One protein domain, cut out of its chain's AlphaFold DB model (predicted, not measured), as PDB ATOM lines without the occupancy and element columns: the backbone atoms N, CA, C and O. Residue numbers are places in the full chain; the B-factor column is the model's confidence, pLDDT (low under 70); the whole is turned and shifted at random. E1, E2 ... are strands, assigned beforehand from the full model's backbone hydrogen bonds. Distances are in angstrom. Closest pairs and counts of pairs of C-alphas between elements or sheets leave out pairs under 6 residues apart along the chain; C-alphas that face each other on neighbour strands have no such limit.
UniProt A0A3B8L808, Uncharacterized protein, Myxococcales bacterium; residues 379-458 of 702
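What this domain is: This is residues 379 to 458 of the 702 residues of an uncharacterized protein of Myxococcales bacterium (UniProt A0A3B8L808). With little regular structure, the printed part is a long, thin rod of loops around one small two-stranded hairpin, E1 and E2. Residues 379 to 395 loop at one end of the rod; after E2, residues 421 to 458 fold back past the hairpin and run on to the other end. The 80 printed residues have no named helix and two antiparallel strands, E1 then E2, holding 10 residues: class all strand. The whole is extended, radius of gyration of the C-alphas 18.1 A, spans 63 by 19 by 15 A.

How they stand to each other: E1, residues 396 to 399, and E2, residues 415 to 420, form an antiparallel hairpin, their directions 138 degrees apart. C-alphas 396 and 418 face each other at 4.4 A. N 397 and O 417 are within hydrogen-bond range at 2.9 A. Residues 419 to 420 of E2 pair antiparallel with residues 423 to 424.

Where its parts are: E1 begins at C-alpha 396 (132.106, 143.807, 114.705) and measures 9.6 A. E2 measures 16.5 A, ending at C-alpha 420 (140.187, 138.347, 113.468).

The domain as a whole: The farthest C-alphas, of Cys 387 and Ser 458, are 64.0 A apart. The printed part has no cut; the E1 to E2 link is long, 15 residues. Residues 440 and 455 to 458 have pLDDT under 70.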
ATOM      1  N   LEU A 379     140.575 148.943 111.250       87.25
ATOM      2  CA  LEU A 379     139.961 148.309 110.086       87.25
ATOM      3  C   LEU A 379     140.260 146.814 110.136       87.25
ATOM      4  O   LEU A 379     141.280 146.399 110.660       87.25
ATOM      5  N   CYS A 380     139.372 146.004 109.558       88.31
ATOM      6  CA  CYS A 380     139.588 144.564 109.448       88.31
ATOM      7  C   CYS A 380     140.511 144.283 108.253       88.31
ATOM      8  O   CYS A 380     140.026 143.969 107.161       88.31
ATOM      9  N   ASP A 381     141.815 144.500 108.430       86.69
ATOM     10  CA  ASP A 381     142.836 144.353 107.384       86.69
ATOM     11  C   ASP A 381     144.154 143.689 107.838       86.69
ATOM     12  O   ASP A 381     145.086 143.589 107.032       86.69
ATOM     13  N   ASN A 382     144.195 143.126 109.057       85.81
ATOM     14  CA  ASN A 382     145.363 142.466 109.662       85.81
ATOM     15  C   ASN A 382     146.533 143.431 109.932       85.81
ATOM     16  O   ASN A 382     147.711 143.054 109.859       85.81
ATOM     17  N   VAL A 383     146.217 144.697 110.207       83.38
ATOM     18  CA  VAL A 383     147.190 145.738 110.521       83.38
ATOM     19  C   VAL A 383     146.668 146.590 111.670       83.38
ATOM     20  O   VAL A 383     145.659 147.253 111.511       83.38
ATOM     21  N   ASP A 384     147.438 146.681 112.755       79.69
ATOM     22  CA  ASP A 384     147.266 147.698 113.804       79.69
ATOM     23  C   ASP A 384     147.179 149.103 113.158       79.69
ATOM     24  O   ASP A 384     148.179 149.638 112.651       79.69
ATOM     25  N   ASN A 385     145.968 149.661 113.066       78.81
ATOM     26  CA  ASN A 385     145.713 150.991 112.507       78.81
ATOM     27  C   ASN A 385     145.577 152.045 113.617       78.81
ATOM     28  O   ASN A 385     145.874 153.224 113.376       78.81
ATOM     29  N   ASN A 386     145.095 151.644 114.797       77.56
ATOM     30  CA  ASN A 386     144.843 152.499 115.958       77.56
ATOM     31  C   ASN A 386     146.112 152.763 116.819       77.56
ATOM     32  O   ASN A 386     146.161 153.719 117.601       77.56
ATOM     33  N   CYS A 387     147.178 152.000 116.574       76.62
ATOM     34  CA  CYS A 387     148.489 152.034 117.217       76.62
ATOM     35  C   CYS A 387     148.503 151.675 118.719       76.62
ATOM     36  O   CYS A 387     149.389 152.153 119.439       76.62
ATOM     37  N   ASP A 388     147.553 150.870 119.204       78.69
ATOM     38  CA  ASP A 388     147.471 150.415 120.603       78.69
ATOM     39  C   ASP A 388     148.248 149.118 120.892       78.69
ATOM     40  O   ASP A 388     148.565 148.834 122.054       78.69
ATOM     41  N   GLY A 389     148.671 148.403 119.843       78.81
ATOM     42  CA  GLY A 389     149.466 147.178 119.929       78.81
ATOM     43  C   GLY A 389     148.663 145.878 119.835       78.81
ATOM     44  O   GLY A 389     149.266 144.803 119.925       78.81
ATOM     45  N   GLN A 390     147.346 145.955 119.649       81.38
ATOM     46  CA  GLN A 390     146.512 144.852 119.167       81.38
ATOM     47  C   GLN A 390     146.314 144.958 117.642       81.38
ATOM     48  O   GLN A 390     146.892 145.827 116.996       81.38
ATOM     49  N   ILE A 391     145.636 143.976 117.046       83.00
ATOM     50  CA  ILE A 391     145.370 143.912 115.603       83.00
ATOM     51  C   ILE A 391     143.900 143.521 115.425       83.00
ATOM     52  O   ILE A 391     143.487 142.478 115.941       83.00
ATOM     53  N   ASP A 392     143.146 144.329 114.677       84.69
ATOM     54  CA  ASP A 392     141.716 144.158 114.374       84.69
ATOM     55  C   ASP A 392     140.779 144.071 115.613       84.69
ATOM     56  O   ASP A 392     139.705 143.457 115.553       84.69
ATOM     57  N   GLU A 393     141.151 144.643 116.765       85.81
ATOM     58  CA  GLU A 393     140.399 144.486 118.018       85.81
ATOM     59  C   GLU A 393     139.046 145.221 118.043       85.81
ATOM     60  O   GLU A 393     138.832 146.267 117.436       85.81
ATOM     61  N   GLY A 394     138.070 144.659 118.768       84.06
ATOM     62  CA  GLY A 394     136.745 145.272 118.949       84.06
ATOM     63  C   GLY A 394     135.875 145.371 117.683       84.06
ATOM     64  O   GLY A 394     134.727 145.818 117.764       84.06
ATOM     65  N   LEU A 395     136.373 144.932 116.524       89.62
ATOM     66  CA  LEU A 395     135.680 145.051 115.247       89.62
ATOM     67  C   LEU A 395     134.541 144.040 115.102       89.62
ATOM     68  O   LEU A 395     134.739 142.824 115.053       89.62
ATOM     69  N   SER A 396     133.328 144.570 114.956       90.00
ATOM     70  CA  SER A 396     132.106 143.807 114.705       90.00
ATOM     71  C   SER A 396     131.240 144.472 113.631       90.00
ATOM     72  O   SER A 396     131.301 145.688 113.431       90.00
ATOM     73  N   ARG A 397     130.452 143.672 112.905       92.25
ATOM     74  CA  ARG A 397     129.481 144.152 111.908       92.25
ATOM     75  C   ARG A 397     128.259 143.246 111.820       92.25
ATOM     76  O   ARG A 397     128.367 142.035 112.023       92.25
ATOM     77  N   ASP A 398     127.131 143.820 111.422       92.31
ATOM     78  CA  ASP A 398     125.918 143.066 111.105       92.31
ATOM     79  C   ASP A 398     126.124 142.161 109.883       92.31
ATOM     80  O   ASP A 398     126.853 142.493 108.940       92.31
ATOM     81  N   CYS A 399     125.457 141.013 109.883       92.81
ATOM     82  CA  CYS A 399     125.524 140.038 108.803       92.81
ATOM     83  C   CYS A 399     124.213 139.256 108.665       92.81
ATOM     84  O   CYS A 399     123.429 139.135 109.605       92.81
ATOM     85  N   TYR A 400     123.992 138.681 107.485       92.75
ATOM     86  CA  TYR A 400     122.957 137.680 107.251       92.75
ATOM     87  C   TYR A 400     123.336 136.859 106.020       92.75
ATOM     88  O   TYR A 400     123.624 137.438 104.971       92.75
ATOM     89  N   THR A 401     123.365 135.530 106.134       91.94
ATOM     90  CA  THR A 401     123.731 134.634 105.019       91.94
ATOM     91  C   THR A 401     122.530 133.942 104.366       91.94
ATOM     92  O   THR A 401     122.698 133.215 103.387       91.94
ATOM     93  N   GLY A 402     121.315 134.177 104.877       87.38
ATOM     94  CA  GLY A 402     120.064 133.733 104.258       87.38
ATOM     95  C   GLY A 402     119.623 134.598 103.061       87.38
ATOM     96  O   GLY A 402     120.269 135.597 102.730       87.38
ATOM     97  N   PRO A 403     118.506 134.240 102.400       90.44
ATOM     98  CA  PRO A 403     117.912 135.033 101.323       90.44
ATOM     99  C   PRO A 403     117.625 136.482 101.773       90.44
ATOM    100  O   PRO A 403     116.965 136.674 102.790       90.44
ATOM    101  N   PRO A 404     118.050 137.536 101.046       88.38
ATOM    102  CA  PRO A 404     117.957 138.916 101.547       88.38
ATOM    103  C   PRO A 404     116.551 139.392 101.943       88.38
ATOM    104  O   PRO A 404     116.423 140.339 102.713       88.38
ATOM    105  N   ASN A 405     115.503 138.756 101.412       88.88
ATOM    106  CA  ASN A 405     114.104 139.070 101.685       88.88
ATOM    107  C   ASN A 405     113.514 138.373 102.924       88.88
ATOM    108  O   ASN A 405     112.366 138.661 103.228       88.88
ATOM    109  N   THR A 406     114.241 137.482 103.611       91.19
ATOM    110  CA  THR A 406     113.767 136.787 104.830       91.19
ATOM    111  C   THR A 406     114.361 137.365 106.121       91.19
ATOM    112  O   THR A 406     113.976 136.970 107.215       91.19
ATOM    113  N   ASN A 407     115.309 138.305 106.034       91.44
ATOM    114  CA  ASN A 407     115.943 138.894 107.216       91.44
ATOM    115  C   ASN A 407     114.964 139.796 107.990       91.44
ATOM    116  O   ASN A 407     114.500 140.802 107.453       91.44
ATOM    117  N   GLY A 408     114.694 139.468 109.257       88.50
ATOM    118  CA  GLY A 408     113.751 140.199 110.105       88.50
ATOM    119  C   GLY A 408     112.281 139.832 109.874       88.50
ATOM    120  O   GLY A 408     111.405 140.546 110.361       88.50
ATOM    121  N   ILE A 409     112.012 138.753 109.131       88.69
ATOM    122  CA  ILE A 409     110.680 138.159 108.979       88.69
ATOM    123  C   ILE A 409     110.597 136.940 109.899       88.69
ATOM    124  O   ILE A 409     111.500 136.106 109.908       88.69
ATOM    125  N   GLY A 410     109.525 136.851 110.685       87.19
ATOM    126  CA  GLY A 410     109.283 135.700 111.544       87.19
ATOM    127  C   GLY A 410     110.369 135.474 112.594       87.19
ATOM    128  O   GLY A 410     110.751 136.385 113.332       87.19
ATOM    129  N   SER A 411     110.861 134.240 112.656       87.81
ATOM    130  CA  SER A 411     111.996 133.837 113.491       87.81
ATOM    131  C   SER A 411     113.358 134.276 112.923       87.81
ATOM    132  O   SER A 411     114.344 134.340 113.668       87.81
ATOM    133  N   CYS A 412     113.435 134.596 111.625       91.88
ATOM    134  CA  CYS A 412     114.685 134.916 110.948       91.88
ATOM    135  C   CYS A 412     115.250 136.275 111.343       91.88
ATOM    136  O   CYS A 412     114.593 137.314 111.272       91.88
ATOM    137  N   LYS A 413     116.549 136.289 111.639       92.31
ATOM    138  CA  LYS A 413     117.281 137.500 112.017       92.31
ATOM    139  C   LYS A 413     118.730 137.466 111.554       92.31
ATOM    140  O   LYS A 413     119.340 136.399 111.461       92.31
ATOM    141  N   GLY A 414     119.272 138.658 111.326       91.69
ATOM    142  CA  GLY A 414     120.701 138.907 111.201       91.69
ATOM    143  C   GLY A 414     121.477 138.446 112.432       91.69
ATOM    144  O   GLY A 414     120.941 138.390 113.540       91.69
ATOM    145  N   GLY A 415     122.743 138.120 112.210       92.31
ATOM    146  CA  GLY A 415     123.729 137.892 113.256       92.31
ATOM    147  C   GLY A 415     124.793 138.989 113.264       92.31
ATOM    148  O   GLY A 415     124.663 140.021 112.599       92.31
ATOM    149  N   THR A 416     125.895 138.716 113.954       92.94
ATOM    150  CA  THR A 416     127.081 139.578 113.988       92.94
ATOM    151  C   THR A 416     128.323 138.783 113.582       92.94
ATOM    152  O   THR A 416     128.538 137.665 114.053       92.94
ATOM    153  N   GLN A 417     129.154 139.361 112.715       93.38
ATOM    154  CA  GLN A 417     130.517 138.891 112.450       93.38
ATOM    155  C   GLN A 417     131.505 139.714 113.274       93.38
ATOM    156  O   GLN A 417     131.403 140.940 113.303       93.38
ATOM    157  N   THR A 418     132.495 139.056 113.870       91.31
ATOM    158  CA  THR A 418     133.704 139.694 114.409       91.31
ATOM    159  C   THR A 418     134.863 139.545 113.425       91.31
ATOM    160  O   THR A 418     134.913 138.567 112.670       91.31
ATOM    161  N   CYS A 419     135.778 140.515 113.398       89.12
ATOM    162  CA  CYS A 419     137.042 140.369 112.676       89.12
ATOM    163  C   CYS A 419     138.063 139.612 113.533       89.12
ATOM    164  O   CYS A 419     138.068 139.756 114.753       89.12
ATOM    165  N   ASN A 420     138.928 138.821 112.897       84.44
ATOM    166  CA  ASN A 420     140.187 138.347 113.468       84.44
ATOM    167  C   ASN A 420     141.241 138.295 112.348       84.44
ATOM    168  O   ASN A 420     141.016 137.614 111.348       84.44
ATOM    169  N   ALA A 421     142.391 138.955 112.519       81.06
ATOM    170  CA  ALA A 421     143.531 138.905 111.590       81.06
ATOM    171  C   ALA A 421     143.162 139.192 110.111       81.06
ATOM    172  O   ALA A 421     143.585 138.482 109.196       81.06
ATOM    173  N   GLY A 422     142.351 140.228 109.876       84.56
ATOM    174  CA  GLY A 422     141.870 140.673 108.564       84.56
ATOM    175  C   GLY A 422     140.734 139.845 107.951       84.56
ATOM    176  O   GLY A 422     140.277 140.161 106.850       84.56
ATOM    177  N   GLU A 423     140.245 138.805 108.634       88.81
ATOM    178  CA  GLU A 423     139.129 137.978 108.169       88.81
ATOM    179  C   GLU A 423     137.887 138.132 109.063       88.81
ATOM    180  O   GLU A 423     137.943 138.056 110.291       88.81
ATOM    181  N   TRP A 424     136.725 138.321 108.435       90.94
ATOM    182  CA  TRP A 424     135.433 138.325 109.126       90.94
ATOM    183  C   TRP A 424     134.955 136.888 109.351       90.94
ATOM    184  O   TRP A 424     134.784 136.142 108.386       90.94
ATOM    185  N   GLY A 425     134.702 136.524 110.611       88.06
ATOM    186  CA  GLY A 425     134.301 135.175 111.020       88.06
ATOM    187  C   GLY A 425     132.898 134.744 110.567       88.06
ATOM    188  O   GLY A 425     132.270 135.352 109.699       88.06
ATOM    189  N   SER A 426     132.364 133.679 111.166       90.31
ATOM    190  CA  SER A 426     130.984 133.236 110.924       90.31
ATOM    191  C   SER A 426     129.950 134.272 111.382       90.31
ATOM    192  O   SER A 426     130.197 135.067 112.288       90.31
ATOM    193  N   CYS A 427     128.774 134.263 110.748       91.88
ATOM    194  CA  CYS A 427     127.663 135.131 111.125       91.88
ATOM    195  C   CYS A 427     126.956 134.577 112.372       91.88
ATOM    196  O   CYS A 427     126.027 133.777 112.275       91.88
ATOM    197  N   ASN A 428     127.441 134.946 113.556       92.44
ATOM    198  CA  ASN A 428     126.993 134.349 114.810       92.44
ATOM    199  C   ASN A 428     125.644 134.935 115.247       92.44
ATOM    200  O   ASN A 428     125.433 136.144 115.191       92.44
ATOM    201  N   GLY A 429     124.731 134.070 115.693       89.12
ATOM    202  CA  GLY A 429     123.384 134.462 116.122       89.12
ATOM    203  C   GLY A 429     122.370 134.677 114.992       89.12
ATOM    204  O   GLY A 429     121.221 135.002 115.295       89.12
ATOM    205  N   GLU A 430     122.750 134.471 113.721       93.94
ATOM    206  CA  GLU A 430     121.783 134.482 112.618       93.94
ATOM    207  C   GLU A 430     120.779 133.326 112.755       93.94
ATOM    208  O   GLU A 430     121.140 132.208 113.130       93.94
ATOM    209  N   VAL A 431     119.523 133.583 112.394       91.00
ATOM    210  CA  VAL A 431     118.497 132.545 112.221       91.00
ATOM    211  C   VAL A 431     118.082 132.561 110.759       91.00
ATOM    212  O   VAL A 431     117.658 133.593 110.235       91.00
ATOM    213  N   LYS A 432     118.280 131.427 110.087       90.44
ATOM    214  CA  LYS A 432     118.003 131.243 108.659       90.44
ATOM    215  C   LYS A 432     116.683 130.499 108.458       90.44
ATOM    216  O   LYS A 432     116.352 129.694 109.327       90.44
ATOM    217  N   PRO A 433     116.016 130.694 107.305       90.06
ATOM    218  CA  PRO A 433     114.822 129.943 106.942       90.06
ATOM    219  C   PRO A 433     115.026 128.444 107.118       90.06
ATOM    220  O   PRO A 433     116.004 127.882 106.606       90.06
ATOM    221  N   THR A 434     114.102 127.794 107.815       83.88
ATOM    222  CA  THR A 434     113.944 126.345 107.713       83.88
ATOM    223  C   THR A 434     113.280 125.995 106.373       83.88
ATOM    224  O   THR A 434     112.852 126.860 105.610       83.88
ATOM    225  N   ASN A 435     113.206 124.703 106.049       79.75
ATOM    226  CA  ASN A 435     112.527 124.259 104.828       79.75
ATOM    227  C   ASN A 435     110.998 124.104 105.005       79.75
ATOM    228  O   ASN A 435     110.321 123.893 104.000       79.75
ATOM    229  N   GLN A 436     110.485 124.093 106.249       73.94
ATOM    230  CA  GLN A 436     109.090 123.803 106.635       73.94
ATOM    231  C   GLN A 436     108.802 124.314 108.067       73.94
ATOM    232  O   GLN A 436     109.693 124.233 108.916       73.94
ATOM    233  N   GLU A 437     107.561 124.727 108.347       81.25
ATOM    234  CA  GLU A 437     107.102 125.203 109.671       81.25
ATOM    235  C   GLU A 437     107.156 124.161 110.803       81.25
ATOM    236  O   GLU A 437     106.849 122.980 110.598       81.25
ATOM    237  N   LEU A 438     107.459 124.604 112.035       77.75
ATOM    238  CA  LEU A 438     107.366 123.793 113.258       77.75
ATOM    239  C   LEU A 438     106.020 124.009 113.967       77.75
ATOM    240  O   LEU A 438     105.915 124.629 115.023       77.75
ATOM    241  N   CYS A 439     104.996 123.391 113.392       76.94
ATOM    242  CA  CYS A 439     103.590 123.524 113.755       76.94
ATOM    243  C   CYS A 439     103.228 123.680 115.247       76.94
ATOM    244  O   CYS A 439     103.468 122.796 116.079       76.94
ATOM    245  N   ASN A 440     102.388 124.684 115.501       68.88
ATOM    246  CA  ASN A 440     101.809 125.142 116.766       68.88
ATOM    247  C   ASN A 440     102.793 125.869 117.700       68.88
ATOM    248  O   ASN A 440     102.551 125.916 118.911       68.88
ATOM    249  N   ASN A 441     103.878 126.443 117.171       75.19
ATOM    250  CA  ASN A 441     104.802 127.276 117.947       75.19
ATOM    251  C   ASN A 441     104.463 128.784 117.893       75.19
ATOM    252  O   ASN A 441     105.012 129.536 118.699       75.19
ATOM    253  N   GLN A 442     103.530 129.213 117.026       80.00
ATOM    254  CA  GLN A 442     103.187 130.621 116.760       80.00
ATOM    255  C   GLN A 442     104.369 131.470 116.255       80.00
ATOM    256  O   GLN A 442     104.385 132.692 116.437       80.00
ATOM    257  N   LEU A 443     105.349 130.828 115.624       83.12
ATOM    258  CA  LEU A 443     106.448 131.462 114.910       83.12
ATOM    259  C   LEU A 443     106.298 131.206 113.405       83.12
ATOM    260  O   LEU A 443     105.451 130.441 112.959       83.12
ATOM    261  N   ASP A 444     107.106 131.930 112.648       85.88
ATOM    262  CA  ASP A 444     107.270 131.808 111.203       85.88
ATOM    263  C   ASP A 444     108.715 131.310 111.016       85.88
ATOM    264  O   ASP A 444     109.679 132.066 111.212       85.88
ATOM    265  N   ASP A 445     108.875 129.996 110.839       85.00
ATOM    266  CA  ASP A 445     110.173 129.298 110.869       85.00
ATOM    267  C   ASP A 445     110.860 129.266 109.494       85.00
ATOM    268  O   ASP A 445     112.094 129.257 109.402       85.00
ATOM    269  N   ASN A 446     110.076 129.262 108.416       87.12
ATOM    270  CA  ASN A 446     110.557 129.370 107.040       87.12
ATOM    271  C   ASN A 446     110.679 130.830 106.559       87.12
ATOM    272  O   ASN A 446     111.349 131.099 105.557       87.12
ATOM    273  N   CYS A 447     110.153 131.780 107.332       91.12
ATOM    274  CA  CYS A 447     110.333 133.219 107.168       91.12
ATOM    275  C   CYS A 447     109.720 133.773 105.869       91.12
ATOM    276  O   CYS A 447     110.274 134.709 105.274       91.12
ATOM    277  N   ASP A 448     108.596 133.202 105.412       88.31
ATOM    278  CA  ASP A 448     107.836 133.689 104.249       88.31
ATOM    279  C   ASP A 448     106.802 134.782 104.588       88.31
ATOM    280  O   ASP A 448     106.287 135.449 103.680       88.31
ATOM    281  N   GLY A 449     106.569 135.033 105.881       86.94
ATOM    282  CA  GLY A 449     105.640 136.036 106.400       86.94
ATOM    283  C   GLY A 449     104.291 135.480 106.867       86.94
ATOM    284  O   GLY A 449     103.427 136.275 107.255       86.94
ATOM    285  N   ASN A 450     104.092 134.161 106.832       85.62
ATOM    286  CA  ASN A 450     102.951 133.464 107.425       85.62
ATOM    287  C   ASN A 450     103.389 132.704 108.690       85.62
ATOM    288  O   ASN A 450     104.561 132.438 108.887       85.62
ATOM    289  N   VAL A 451     102.447 132.421 109.591       80.88
ATOM    290  CA  VAL A 451     102.708 131.709 110.855       80.88
ATOM    291  C   VAL A 451     101.928 130.400 110.830       80.88
ATOM    292  O   VAL A 451     100.712 130.430 110.605       80.88
ATOM    293  N   ASP A 452     102.600 129.284 111.129       75.25
ATOM    294  CA  ASP A 452     102.003 127.946 111.251       75.25
ATOM    295  C   ASP A 452     101.247 127.444 109.984       75.25
ATOM    296  O   ASP A 452     100.288 126.664 110.082       75.25
ATOM    297  N   GLU A 453     101.621 127.860 108.765       78.88
ATOM    298  CA  GLU A 453     100.983 127.365 107.538       78.88
ATOM    299  C   GLU A 453     101.434 125.947 107.131       78.88
ATOM    300  O   GLU A 453     102.485 125.434 107.503       78.88
ATOM    301  N   GLY A 454     100.573 125.232 106.397       71.44
ATOM    302  CA  GLY A 454     100.792 123.816 106.057       71.44
ATOM    303  C   GLY A 454     100.560 122.826 107.211       71.44
ATOM    304  O   GLY A 454     100.538 121.615 106.984       71.44
ATOM    305  N   CYS A 455     100.310 123.318 108.424       68.12
ATOM    306  CA  CYS A 455     100.134 122.519 109.631       68.12
ATOM    307  C   CYS A 455      98.740 121.884 109.771       68.12
ATOM    308  O   CYS A 455      97.703 122.518 109.569       68.12
ATOM    309  N   ASN A 456      98.700 120.604 110.159       59.91
ATOM    310  CA  ASN A 456      97.455 119.848 110.305       59.91
ATOM    311  C   ASN A 456      96.851 120.057 111.709       59.91
ATOM    312  O   ASN A 456      97.338 119.509 112.695       59.91
ATOM    313  N   THR A 457      95.788 120.859 111.803       51.69
ATOM    314  CA  THR A 457      95.228 121.411 113.056       51.69
ATOM    315  C   THR A 457      94.368 120.432 113.869       51.69
ATOM    316  O   THR A 457      93.278 120.752 114.344       51.69
ATOM    317  N   SER A 458      94.849 119.204 114.057       51.59
ATOM    318  CA  SER A 458      94.244 118.204 114.940       51.59
ATOM    319  C   SER A 458      95.307 117.660 115.884       51.59
ATOM    320  O   SER A 458      96.340 117.192 115.428       51.59
TER     321      SER A 458